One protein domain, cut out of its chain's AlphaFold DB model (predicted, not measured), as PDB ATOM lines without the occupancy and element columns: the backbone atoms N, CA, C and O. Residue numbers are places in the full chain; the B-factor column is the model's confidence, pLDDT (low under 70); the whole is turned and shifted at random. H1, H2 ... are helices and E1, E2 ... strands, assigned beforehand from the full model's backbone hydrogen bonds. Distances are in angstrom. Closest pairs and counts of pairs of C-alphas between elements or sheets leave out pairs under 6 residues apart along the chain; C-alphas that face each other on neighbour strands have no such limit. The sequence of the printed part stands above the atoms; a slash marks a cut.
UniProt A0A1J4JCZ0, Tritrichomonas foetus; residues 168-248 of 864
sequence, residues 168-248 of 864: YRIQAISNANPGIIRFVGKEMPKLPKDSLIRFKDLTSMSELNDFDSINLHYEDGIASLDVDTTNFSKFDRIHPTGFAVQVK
ATOM      1  N   TYR A 168     -20.918   1.618 -48.889       82.25
ATOM      2  CA  TYR A 168     -20.012   2.729 -48.628       82.25
ATOM      3  C   TYR A 168     -19.152   2.425 -47.418       82.25
ATOM      4  O   TYR A 168     -19.650   2.074 -46.344       82.25
ATOM      5  N   ARG A 169     -17.843   2.606 -47.575       81.75
ATOM      6  CA  ARG A 169     -16.919   2.442 -46.463       81.75
ATOM      7  C   ARG A 169     -16.961   3.649 -45.534       81.75
ATOM      8  O   ARG A 169     -16.991   4.801 -45.973       81.75
ATOM      9  N   ILE A 170     -16.921   3.360 -44.242       86.62
ATOM     10  CA  ILE A 170     -17.041   4.345 -43.175       86.62
ATOM     11  C   ILE A 170     -15.643   4.806 -42.765       86.62
ATOM     12  O   ILE A 170     -14.747   3.994 -42.554       86.62
ATOM     13  N   GLN A 171     -15.456   6.117 -42.663       83.69
ATOM     14  CA  GLN A 171     -14.224   6.739 -42.178       83.69
ATOM     15  C   GLN A 171     -14.313   7.054 -40.682       83.69
ATOM     16  O   GLN A 171     -13.342   6.882 -39.948       83.69
ATOM     17  N   ALA A 172     -15.458   7.563 -40.228       88.00
ATOM     18  CA  ALA A 172     -15.673   7.908 -38.831       88.00
ATOM     19  C   ALA A 172     -17.163   7.969 -38.497       88.00
ATOM     20  O   ALA A 172     -17.966   8.391 -39.326       88.00
ATOM     21  N   ILE A 173     -17.491   7.650 -37.245       93.31
ATOM     22  CA  ILE A 173     -18.786   7.947 -36.632       93.31
ATOM     23  C   ILE A 173     -18.527   8.688 -35.312       93.31
ATOM     24  O   ILE A 173     -17.587   8.357 -34.581       93.31
ATOM     25  N   SER A 174     -19.270   9.759 -35.029       94.62
ATOM     26  CA  SER A 174     -19.194  10.457 -33.738       94.62
ATOM     27  C   SER A 174     -20.107   9.799 -32.709       94.62
ATOM     28  O   SER A 174     -21.163   9.297 -33.069       94.62
ATOM     29  N   ASN A 175     -19.746   9.883 -31.429       95.88
ATOM     30  CA  ASN A 175     -20.656   9.646 -30.307       95.88
ATOM     31  C   ASN A 175     -21.394  10.957 -29.999       95.88
ATOM     32  O   ASN A 175     -20.857  11.808 -29.290       95.88
ATOM     33  N   ALA A 176     -22.550  11.173 -30.621       94.25
ATOM     34  CA  ALA A 176     -23.337  12.399 -30.494       94.25
ATOM     35  C   ALA A 176     -24.825  12.118 -30.757       94.25
ATOM     36  O   ALA A 176     -25.190  11.021 -31.178       94.25
ATOM     37  N   ASN A 177     -25.669  13.129 -30.557       93.00
ATOM     38  CA  ASN A 177     -27.083  13.084 -30.906       93.00
ATOM     39  C   ASN A 177     -27.453  14.304 -31.778       93.00
ATOM     40  O   ASN A 177     -27.469  15.423 -31.254       93.00
ATOM     41  N   PRO A 178     -27.717  14.125 -33.086       91.69
ATOM     42  CA  PRO A 178     -27.574  12.874 -33.840       91.69
ATOM     43  C   PRO A 178     -26.099  12.484 -34.053       91.69
ATOM     44  O   PRO A 178     -25.207  13.338 -34.063       91.69
ATOM     45  N   GLY A 179     -25.822  11.192 -34.245       93.19
ATOM     46  CA  GLY A 179     -24.476  10.722 -34.591       93.19
ATOM     47  C   GLY A 179     -24.048  11.218 -35.978       93.19
ATOM     48  O   GLY A 179     -24.820  11.142 -36.922       93.19
ATOM     49  N   ILE A 180     -22.820  11.713 -36.146       92.62
ATOM     50  CA  ILE A 180     -22.294  12.200 -37.433       92.62
ATOM     51  C   ILE A 180     -21.442  11.111 -38.074       92.62
ATOM     52  O   ILE A 180     -20.480  10.644 -37.461       92.62
ATOM     53  N   ILE A 181     -21.745  10.760 -39.321       91.50
ATOM     54  CA  ILE A 181     -21.007   9.775 -40.115       91.50
ATOM     55  C   ILE A 181     -20.185  10.456 -41.213       91.50
ATOM     56  O   ILE A 181     -20.601  11.436 -41.829       91.50
ATOM     57  N   ARG A 182     -18.991   9.921 -41.470       87.56
ATOM     58  CA  ARG A 182     -18.121  10.299 -42.588       87.56
ATOM     59  C   ARG A 182     -17.761   9.063 -43.393       87.56
ATOM     60  O   ARG A 182     -17.466   8.020 -42.809       87.56
ATOM     61  N   PHE A 183     -17.744   9.198 -44.712       84.94
ATOM     62  CA  PHE A 183     -17.384   8.131 -45.643       84.94
ATOM     63  C   PHE A 183     -15.965   8.318 -46.179       84.94
ATOM     64  O   PHE A 183     -15.423   9.420 -46.174       84.94
ATOM     65  N   VAL A 184     -15.366   7.226 -46.644       77.06
ATOM     66  CA  VAL A 184     -14.065   7.232 -47.324       77.06
ATOM     67  C   VAL A 184     -14.203   7.906 -48.696       77.06
ATOM     68  O   VAL A 184     -15.064   7.524 -49.483       77.06
ATOM     69  N   GLY A 185     -13.339   8.881 -49.001       70.81
ATOM     70  CA  GLY A 185     -13.331   9.612 -50.277       70.81
ATOM     71  C   GLY A 185     -13.207  11.131 -50.117       70.81
ATOM     72  O   GLY A 185     -13.237  11.654 -49.007       70.81
ATOM     73  N   LYS A 186     -13.012  11.850 -51.234       63.34
ATOM     74  CA  LYS A 186     -13.046  13.331 -51.259       63.34
ATOM     75  C   LYS A 186     -14.467  13.881 -51.395       63.34
ATOM     76  O   LYS A 186     -14.740  14.975 -50.916       63.34
ATOM     77  N   GLU A 187     -15.337  13.127 -52.057       64.69
ATOM     78  CA  GLU A 187     -16.734  13.480 -52.274       64.69
ATOM     79  C   GLU A 187     -17.629  12.587 -51.422       64.69
ATOM     80  O   GLU A 187     -17.349  11.403 -51.228       64.69
ATOM     81  N   MET A 188     -18.719  13.165 -50.923       69.44
ATOM     82  CA  MET A 188     -19.757  12.397 -50.252       69.44
ATOM     83  C   MET A 188     -20.450  11.455 -51.248       69.44
ATOM     84  O   MET A 188     -20.621  11.820 -52.416       69.44
ATOM     85  N   PRO A 189     -20.900  10.269 -50.801       73.25
ATOM     86  CA  PRO A 189     -21.756   9.409 -51.603       73.25
ATOM     87  C   PRO A 189     -22.934  10.179 -52.204       73.25
ATOM     88  O   PRO A 189     -23.574  10.975 -51.515       73.25
ATOM     89  N   LYS A 190     -23.259   9.910 -53.474       70.25
ATOM     90  CA  LYS A 190     -24.424  10.486 -54.172       70.25
ATOM     91  C   LYS A 190     -25.728   9.825 -53.705       70.25
ATOM     92  O   LYS A 190     -26.465   9.238 -54.494       70.25
ATOM     93  N   LEU A 191     -25.993   9.894 -52.406       69.81
ATOM     94  CA  LEU A 191     -27.204   9.380 -51.784       69.81
ATOM     95  C   LEU A 191     -28.318  10.438 -51.839       69.81
ATOM     96  O   LEU A 191     -28.060  11.609 -51.558       69.81
ATOM     97  N   PRO A 192     -29.565  10.057 -52.178       69.38
ATOM     98  CA  PRO A 192     -30.718  10.935 -52.002       69.38
ATOM     99  C   PRO A 192     -30.842  11.426 -50.553       69.38
ATOM    100  O   PRO A 192     -30.458  10.716 -49.619       69.38
ATOM    101  N   LYS A 193     -31.437  12.607 -50.359       70.06
ATOM    102  CA  LYS A 193     -31.784  13.117 -49.026       70.06
ATOM    103  C   LYS A 193     -32.658  12.089 -48.284       70.06
ATOM    104  O   LYS A 193     -33.555  11.504 -48.892       70.06
ATOM    105  N   ASP A 194     -32.372  11.854 -47.003       75.06
ATOM    106  CA  ASP A 194     -33.104  10.918 -46.131       75.06
ATOM    107  C   ASP A 194     -33.067   9.453 -46.620       75.06
ATOM    108  O   ASP A 194     -34.052   8.698 -46.563       75.06
ATOM    109  N   SER A 195     -31.905   9.051 -47.145       84.94
ATOM    110  CA  SER A 195     -31.624   7.665 -47.525       84.94
ATOM    111  C   SER A 195     -31.617   6.757 -46.298       84.94
ATOM    112  O   SER A 195     -31.062   7.112 -45.264       84.94
ATOM    113  N   LEU A 196     -32.186   5.557 -46.425       90.50
ATOM    114  CA  LEU A 196     -32.022   4.521 -45.410       90.50
ATOM    115  C   LEU A 196     -30.710   3.781 -45.655       90.50
ATOM    116  O   LEU A 196     -30.409   3.396 -46.788       90.50
ATOM    117  N   ILE A 197     -29.959   3.553 -44.588       92.62
ATOM    118  CA  ILE A 197     -28.759   2.721 -44.590       92.62
ATOM    119  C   ILE A 197     -28.850   1.687 -43.477       92.62
ATOM    120  O   ILE A 197     -29.565   1.880 -42.501       92.62
ATOM    121  N   ARG A 198     -28.107   0.598 -43.601       94.44
ATOM    122  CA  ARG A 198     -27.848  -0.335 -42.504       94.44
ATOM    123  C   ARG A 198     -26.356  -0.555 -42.380       94.44
ATOM    124  O   ARG A 198     -25.640  -0.448 -43.378       94.44
ATOM    125  N   PHE A 199     -25.898  -0.885 -41.186       94.12
ATOM    126  CA  PHE A 199     -24.496  -1.203 -40.972       94.12
ATOM    127  C   PHE A 199     -24.258  -2.700 -41.131       94.12
ATOM    128  O   PHE A 199     -25.126  -3.525 -40.845       94.12
ATOM    129  N   LYS A 200     -23.095  -3.045 -41.672       90.19
ATOM    130  CA  LYS A 200     -22.654  -4.426 -41.835       90.19
ATOM    131  C   LYS A 200     -21.187  -4.514 -41.444       90.19
ATOM    132  O   LYS A 200     -20.398  -3.673 -41.868       90.19
ATOM    133  N   ASP A 201     -20.833  -5.542 -40.681       86.75
ATOM    134  CA  ASP A 201     -19.453  -5.878 -40.326       86.75
ATOM    135  C   ASP A 201     -18.713  -4.769 -39.538       86.75
ATOM    136  O   ASP A 201     -17.484  -4.681 -39.592       86.75
ATOM    137  N   LEU A 202     -19.433  -3.915 -38.788       89.50
ATOM    138  CA  LEU A 202     -18.806  -2.983 -37.840       89.50
ATOM    139  C   LEU A 202     -18.256  -3.751 -36.634       89.50
ATOM    140  O   LEU A 202     -19.023  -4.311 -35.853       89.50
ATOM    141  N   THR A 203     -16.938  -3.731 -36.438       85.94
ATOM    142  CA  THR A 203     -16.301  -4.310 -35.237       85.94
ATOM    143  C   THR A 203     -16.158  -3.305 -34.095       85.94
ATOM    144  O   THR A 203     -15.937  -3.698 -32.955       85.94
ATOM    145  N   SER A 204     -16.272  -2.009 -34.393       89.44
ATOM    146  CA  SER A 204     -16.303  -0.911 -33.419       89.44
ATOM    147  C   SER A 204     -17.590  -0.119 -33.613       89.44
ATOM    148  O   SER A 204     -18.046   0.005 -34.750       89.44
ATOM    149  N   MET A 205     -18.186   0.394 -32.533       94.50
ATOM    150  CA  MET A 205     -19.566   0.898 -32.573       94.50
ATOM    151  C   MET A 205     -20.534  -0.166 -33.131       94.50
ATOM    152  O   MET A 205     -21.404   0.125 -33.952       94.50
ATOM    153  N   SER A 206     -20.324  -1.429 -32.734       94.31
ATOM    154  CA  SER A 206     -21.017  -2.603 -33.279       94.31
ATOM    155  C   SER A 206     -22.513  -2.613 -32.985       94.31
ATOM    156  O   SER A 206     -23.251  -3.291 -33.690       94.31
ATOM    157  N   GLU A 207     -22.960  -1.839 -31.995       96.19
ATOM    158  CA  GLU A 207     -24.371  -1.615 -31.664       96.19
ATOM    159  C   GLU A 207     -25.170  -1.103 -32.874       96.19
ATOM    160  O   GLU A 207     -26.361  -1.361 -33.003       96.19
ATOM    161  N   LEU A 208     -24.513  -0.410 -33.811       95.31
ATOM    162  CA  LEU A 208     -25.143   0.042 -35.052       95.31
ATOM    163  C   LEU A 208     -25.502  -1.101 -36.017       95.31
ATOM    164  O   LEU A 208     -26.359  -0.899 -36.879       95.31
ATOM    165  N   ASN A 209     -24.879  -2.279 -35.899       93.88
ATOM    166  CA  ASN A 209     -25.232  -3.443 -36.723       93.88
ATOM    167  C   ASN A 209     -26.607  -4.023 -36.355       93.88
ATOM    168  O   ASN A 209     -27.198  -4.713 -37.181       93.88
ATOM    169  N   ASP A 210     -27.107  -3.754 -35.145       94.31
ATOM    170  CA  ASP A 210     -28.368  -4.316 -34.645       94.31
ATOM    171  C   ASP A 210     -29.605  -3.637 -35.261       94.31
ATOM    172  O   ASP A 210     -30.734  -4.093 -35.082       94.31
ATOM    173  N   PHE A 211     -29.411  -2.542 -36.005       93.38
ATOM    174  CA  PHE A 211     -30.484  -1.824 -36.680       93.38
ATOM    175  C   PHE A 211     -30.700  -2.351 -38.102       93.38
ATOM    176  O   PHE A 211     -29.811  -2.274 -38.952       93.38
ATOM    177  N   ASP A 212     -31.933  -2.768 -38.402       90.38
ATOM    178  CA  ASP A 212     -32.337  -3.171 -39.758       90.38
ATOM    179  C   ASP A 212     -32.175  -2.032 -40.779       90.38
ATOM    180  O   ASP A 212     -31.833  -2.265 -41.943       90.38
ATOM    181  N   SER A 213     -32.434  -0.792 -40.348       93.06
ATOM    182  CA  SER A 213     -32.187   0.421 -41.127       93.06
ATOM    183  C   SER A 213     -32.187   1.677 -40.248       93.06
ATOM    184  O   SER A 213     -32.905   1.735 -39.253       93.06
ATOM    185  N   ILE A 214     -31.420   2.687 -40.650       93.69
ATOM    186  CA  ILE A 214     -31.275   4.001 -40.015       93.69
ATOM    187  C   ILE A 214     -31.418   5.076 -41.101       93.69
ATOM    188  O   ILE A 214     -30.873   4.922 -42.199       93.69
ATOM    189  N   ASN A 215     -32.141   6.162 -40.814       91.69
ATOM    190  CA  ASN A 215     -32.207   7.308 -41.724       91.69
ATOM    191  C   ASN A 215     -30.899   8.103 -41.682       91.69
ATOM    192  O   ASN A 215     -30.363   8.411 -40.617       91.69
ATOM    193  N   LEU A 216     -30.415   8.462 -42.866       90.19
ATOM    194  CA  LEU A 216     -29.283   9.347 -43.069       90.19
ATOM    195  C   LEU A 216     -29.793  10.722 -43.510       90.19
ATOM    196  O   LEU A 216     -30.254  10.883 -44.642       90.19
ATOM    197  N   HIS A 217     -29.671  11.714 -42.639       88.12
ATOM    198  CA  HIS A 217     -29.966  13.106 -42.962       88.12
ATOM    199  C   HIS A 217     -28.716  13.795 -43.500       88.12
ATOM    200  O   HIS A 217     -27.615  13.579 -42.996       88.12
ATOM    201  N   TYR A 218     -28.891  14.614 -44.535       82.69
ATOM    202  CA  TYR A 218     -27.803  15.367 -45.147       82.69
ATOM    203  C   TYR A 218     -28.165  16.845 -45.252       82.69
ATOM    204  O   TYR A 218     -29.151  17.204 -45.903       82.69
ATOM    205  N   GLU A 219     -27.339  17.683 -44.632       81.75
ATOM    206  CA  GLU A 219     -27.475  19.138 -44.614       81.75
ATOM    207  C   GLU A 219     -26.077  19.774 -44.550       81.75
ATOM    208  O   GLU A 219     -25.214  19.313 -43.804       81.75
ATOM    209  N   ASP A 220     -25.819  20.774 -45.400       79.81
ATOM    210  CA  ASP A 220     -24.575  21.562 -45.434       79.81
ATOM    211  C   ASP A 220     -23.256  20.756 -45.419       79.81
ATOM    212  O   ASP A 220     -22.260  21.149 -44.811       79.81
ATOM    213  N   GLY A 221     -23.219  19.610 -46.107       76.56
ATOM    214  CA  GLY A 221     -22.014  18.773 -46.184       76.56
ATOM    215  C   GLY A 221     -21.815  17.823 -45.002       76.56
ATOM    216  O   GLY A 221     -20.803  17.121 -44.950       76.56
ATOM    217  N   ILE A 222     -22.765  17.766 -44.068       83.94
ATOM    218  CA  ILE A 222     -22.732  16.892 -42.896       83.94
ATOM    219  C   ILE A 222     -23.795  15.809 -43.059       83.94
ATOM    220  O   ILE A 222     -24.953  16.093 -43.356       83.94
ATOM    221  N   ALA A 223     -23.392  14.554 -42.854       88.94
ATOM    222  CA  ALA A 223     -24.302  13.421 -42.804       88.94
ATOM    223  C   ALA A 223     -24.509  12.980 -41.353       88.94
ATOM    224  O   ALA A 223     -23.548  12.634 -40.658       88.94
ATOM    225  N   SER A 224     -25.757  12.987 -40.898       92.06
ATOM    226  CA  SER A 224     -26.144  12.596 -39.545       92.06
ATOM    227  C   SER A 224     -27.085  11.396 -39.556       92.06
ATOM    228  O   SER A 224     -27.953  11.274 -40.419       92.06
ATOM    229  N   LEU A 225     -26.905  10.512 -38.586       93.62
ATOM    230  CA  LEU A 225     -27.697   9.315 -38.363       93.62
ATOM    231  C   LEU A 225     -28.877   9.649 -37.450       93.62
ATOM    232  O   LEU A 225     -28.688  10.276 -36.410       93.62
ATOM    233  N   ASP A 226     -30.068   9.179 -37.800       92.62
ATOM    234  CA  ASP A 226     -31.276   9.264 -36.967       92.62
ATOM    235  C   ASP A 226     -31.240   8.239 -35.813       92.62
ATOM    236  O   ASP A 226     -32.081   7.352 -35.684       92.62
ATOM    237  N   VAL A 227     -30.165   8.294 -35.027       92.69
ATOM    238  CA  VAL A 227     -29.923   7.475 -33.839       92.69
ATOM    239  C   VAL A 227     -28.964   8.220 -32.907       92.69
ATOM    240  O   VAL A 227     -27.998   8.851 -33.348       92.69
ATOM    241  N   ASP A 228     -29.230   8.143 -31.604       94.56
ATOM    242  CA  ASP A 228     -28.338   8.676 -30.576       94.56
ATOM    243  C   ASP A 228     -27.169   7.710 -30.347       94.56
ATOM    244  O   ASP A 228     -27.338   6.629 -29.783       94.56
ATOM    245  N   THR A 229     -25.970   8.107 -30.772       96.06
ATOM    246  CA  THR A 229     -24.745   7.310 -30.613       96.06
ATOM    247  C   THR A 229     -23.934   7.713 -29.379       96.06
ATOM    248  O   THR A 229     -22.821   7.215 -29.179       96.06
ATOM    249  N   THR A 230     -24.441   8.615 -28.531       95.62
ATOM    250  CA  THR A 230     -23.713   9.160 -27.368       95.62
ATOM    251  C   THR A 230     -23.259   8.061 -26.407       95.62
ATOM    252  O   THR A 230     -22.148   8.125 -25.884       95.62
ATOM    253  N   ASN A 231     -24.085   7.026 -26.227       94.94
ATOM    254  CA  ASN A 231     -23.824   5.910 -25.313       94.94
ATOM    255  C   ASN A 231     -23.231   4.665 -25.992       94.94
ATOM    256  O   ASN A 231     -23.067   3.643 -25.329       94.94
ATOM    257  N   PHE A 232     -22.934   4.720 -27.292       96.25
ATOM    258  CA  PHE A 232     -22.352   3.582 -28.005       96.25
ATOM    259  C   PHE A 232     -20.845   3.494 -27.779       96.25
ATOM    260  O   PHE A 232     -20.180   4.475 -27.426       96.25
ATOM    261  N   SER A 233     -20.280   2.317 -28.028       95.50
ATOM    262  CA  SER A 233     -18.837   2.136 -28.075       95.50
ATOM    263  C   SER A 233     -18.190   3.101 -29.081       95.50
ATOM    264  O   SER A 233     -18.796   3.543 -30.062       95.50
ATOM    265  N   LYS A 234     -16.948   3.517 -28.801       93.69
ATOM    266  CA  LYS A 234     -16.243   4.468 -29.668       93.69
ATOM    267  C   LYS A 234     -15.936   3.812 -31.008       93.69
ATOM    268  O   LYS A 234     -15.398   2.708 -31.049       93.69
ATOM    269  N   PHE A 235     -16.206   4.536 -32.087       91.06
ATOM    270  CA  PHE A 235     -15.792   4.114 -33.417       91.06
ATOM    271  C   PHE A 235     -14.265   4.181 -33.530       91.06
ATOM    272  O   PHE A 235     -13.654   5.215 -33.230       91.06
ATOM    273  N   ASP A 236     -13.650   3.096 -33.988       85.50
ATOM    274  CA  ASP A 236     -12.215   3.023 -34.211       85.50
ATOM    275  C   ASP A 236     -11.849   3.757 -35.506       85.50
ATOM    276  O   ASP A 236     -11.962   3.242 -36.616       85.50
ATOM    277  N   ARG A 237     -11.387   5.000 -35.351       76.25
ATOM    278  CA  ARG A 237     -10.924   5.833 -36.471       76.25
ATOM    279  C   ARG A 237      -9.567   5.398 -37.027       76.25
ATOM    280  O   ARG A 237      -9.189   5.858 -38.099       76.25
ATOM    281  N   ILE A 238      -8.832   4.559 -36.300       67.94
ATOM    282  CA  ILE A 238      -7.504   4.056 -36.674       67.94
ATOM    283  C   ILE A 238      -7.648   2.730 -37.448       67.94
ATOM    284  O   ILE A 238      -6.880   2.433 -38.372       67.94
ATOM    285  N   HIS A 239      -8.676   1.944 -37.120       70.19
ATOM    286  CA  HIS A 239      -9.002   0.664 -37.753       70.19
ATOM    287  C   HIS A 239     -10.476   0.597 -38.181       70.19
ATOM    288  O   HIS A 239     -11.195  -0.299 -37.743       70.19
ATOM    289  N   PRO A 240     -10.945   1.505 -39.062       74.06
ATOM    290  CA  PRO A 240     -12.336   1.502 -39.487       74.06
ATOM    291  C   PRO A 240     -12.656   0.218 -40.259       74.06
ATOM    292  O   PRO A 240     -12.083  -0.052 -41.324       74.06
ATOM    293  N   THR A 241     -13.586  -0.558 -39.716       75.69
ATOM    294  CA  THR A 241     -14.178  -1.750 -40.327       75.69
ATOM    295  C   THR A 241     -15.633  -1.477 -40.693       75.69
ATOM    296  O   THR A 241     -16.196  -0.459 -40.295       75.69
ATOM    297  N   GLY A 242     -16.224  -2.380 -41.469       83.00
ATOM    298  CA  GLY A 242     -17.638  -2.345 -41.810       83.00
ATOM    299  C   GLY A 242     -18.038  -1.338 -42.887       83.00
ATOM    300  O   GLY A 242     -17.262  -0.501 -43.363       83.00
ATOM    301  N   PHE A 243     -19.298  -1.461 -43.284       87.31
ATOM    302  CA  PHE A 243     -19.910  -0.727 -44.380       87.31
ATOM    303  C   PHE A 243     -21.247  -0.145 -43.948       87.31
ATOM    304  O   PHE A 243     -22.001  -0.766 -43.201       87.31
ATOM    305  N   ALA A 244     -21.567   1.019 -44.498       89.75
ATOM    306  CA  ALA A 244     -22.937   1.481 -44.604       89.75
ATOM    307  C   ALA A 244     -23.499   0.975 -45.934       89.75
ATOM    308  O   ALA A 244     -22.990   1.309 -47.003       89.75
ATOM    309  N   VAL A 245     -24.544   0.163 -45.877       88.75
ATOM    310  CA  VAL A 245     -25.201  -0.417 -47.049       88.75
ATOM    311  C   VAL A 245     -26.525   0.294 -47.265       88.75
ATOM    312  O   VAL A 245     -27.337   0.378 -46.345       88.75
ATOM    313  N   GLN A 246     -26.768   0.791 -48.477       87.38
ATOM    314  CA  GLN A 246     -28.042   1.414 -48.825       87.38
ATOM    315  C   GLN A 246     -29.199   0.422 -48.633       87.38
ATOM    316  O   GLN A 246     -29.169  -0.695 -49.144       87.38
ATOM    317  N   VAL A 247     -30.268   0.840 -47.964       88.81
ATOM    318  CA  VAL A 247     -31.513   0.072 -47.867       88.81
ATOM    319  C   VAL A 247     -32.510   0.649 -48.867       88.81
ATOM    320  O   VAL A 247     -32.862   1.830 -48.821       88.81
ATOM    321  N   LYS A 248     -32.961  -0.177 -49.814       84.38
ATOM    322  CA  LYS A 248     -33.961   0.232 -50.808       84.38
ATOM    323  C   LYS A 248     -35.337   0.279 -50.140       84.38
ATOM    324  O   LYS A 248     -35.824  -0.738 -49.648       84.38
TER     325      LYS A 248
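Overview. This is residues 168 to 248 of the 864 residues of a protein of Tritrichomonas foetus (UniProt A0A1J4JCZ0). The domain is a small closed barrel of six antiparallel strands, with the short helix H1 toward one end. The long stretch of residues 226 to 242 begins at that same end, and the link of residues 184 to 194 passes the opposite end. Round the ring run E1, E2, E5, E4, E3, E6 and back to E1. The printed part has 81 residues, with E1, E2, E3, H1, E4, E5 and E6 along the chain; it is mostly strand by class, though under half of the residues, 37, are in named elements. The whole is compact and rounded, with a radius of gyration of the C-alphas of 11.3 A and spans of 28 by 24 by 22 A.

Along the chain. E1, residues 168 to 173, begins with C-alpha 168 at (-20.012, 2.729, -48.628) and is 13.1 A long. E2, residues 179 to 183, is 13.4 A long. E5 is residues 222 to 225, 10.1 A, and E4 is residues 214 to 219, 16.3 A, with C-alpha 219 at (-27.475, 19.138, -44.614). E3, residues 195 to 200, is 16.1 A long. E6, residues 243 to 247, is 12.1 A long and ends with C-alpha 247 at (-31.513, 0.072, -47.867). H1, residues 206 to 210, is 7.7 A long.

Arrangement. E1 and E2 form a hairpin, with N 182 and O 172 2.8 A apart. On the other side of E2 is E5, with N 225 and O 179 at 2.7 A. E4 and E5 form a hairpin at 159 degrees between their directions, with N 217 and O 224 at 2.8 A. E4 and E3 have N 214 and O 197 at 2.7 A. E3 and E6 have N 245 and O 198 at 2.8 A. E6 and E1 close the ring at 116 degrees, with N 168 and O 244 at 2.8 A. The pairing is staggered: E1 pairs with E6 over residues 168 to 169 and with E2 over residues 170 to 173. H1 is on the barrel and inside it, at a height over the sheet of 5.9 A; it is over none of the strands, but only just, with 2 of its 5 C-alphas on E3. The closest C-alphas of E3 and H1 are those of Phe 199 and Asn 209, 4.9 A apart. In H1, 0 of 1 O i to N i+4 pairs and 2 of 2 O i to N i+3 pairs are within hydrogen-bond range.

Size, cuts and confidence. The two C-alphas farthest apart, of Ile 238 and Lys 248, are 30.2 A apart. The printed part has no cut. The links E2 to E3 and E5 to E6 are long, with 11 and 17 residues. The mean pLDDT of the printed part is 86.4; residues 186 to 188, 191 to 192 and 238 are under 70.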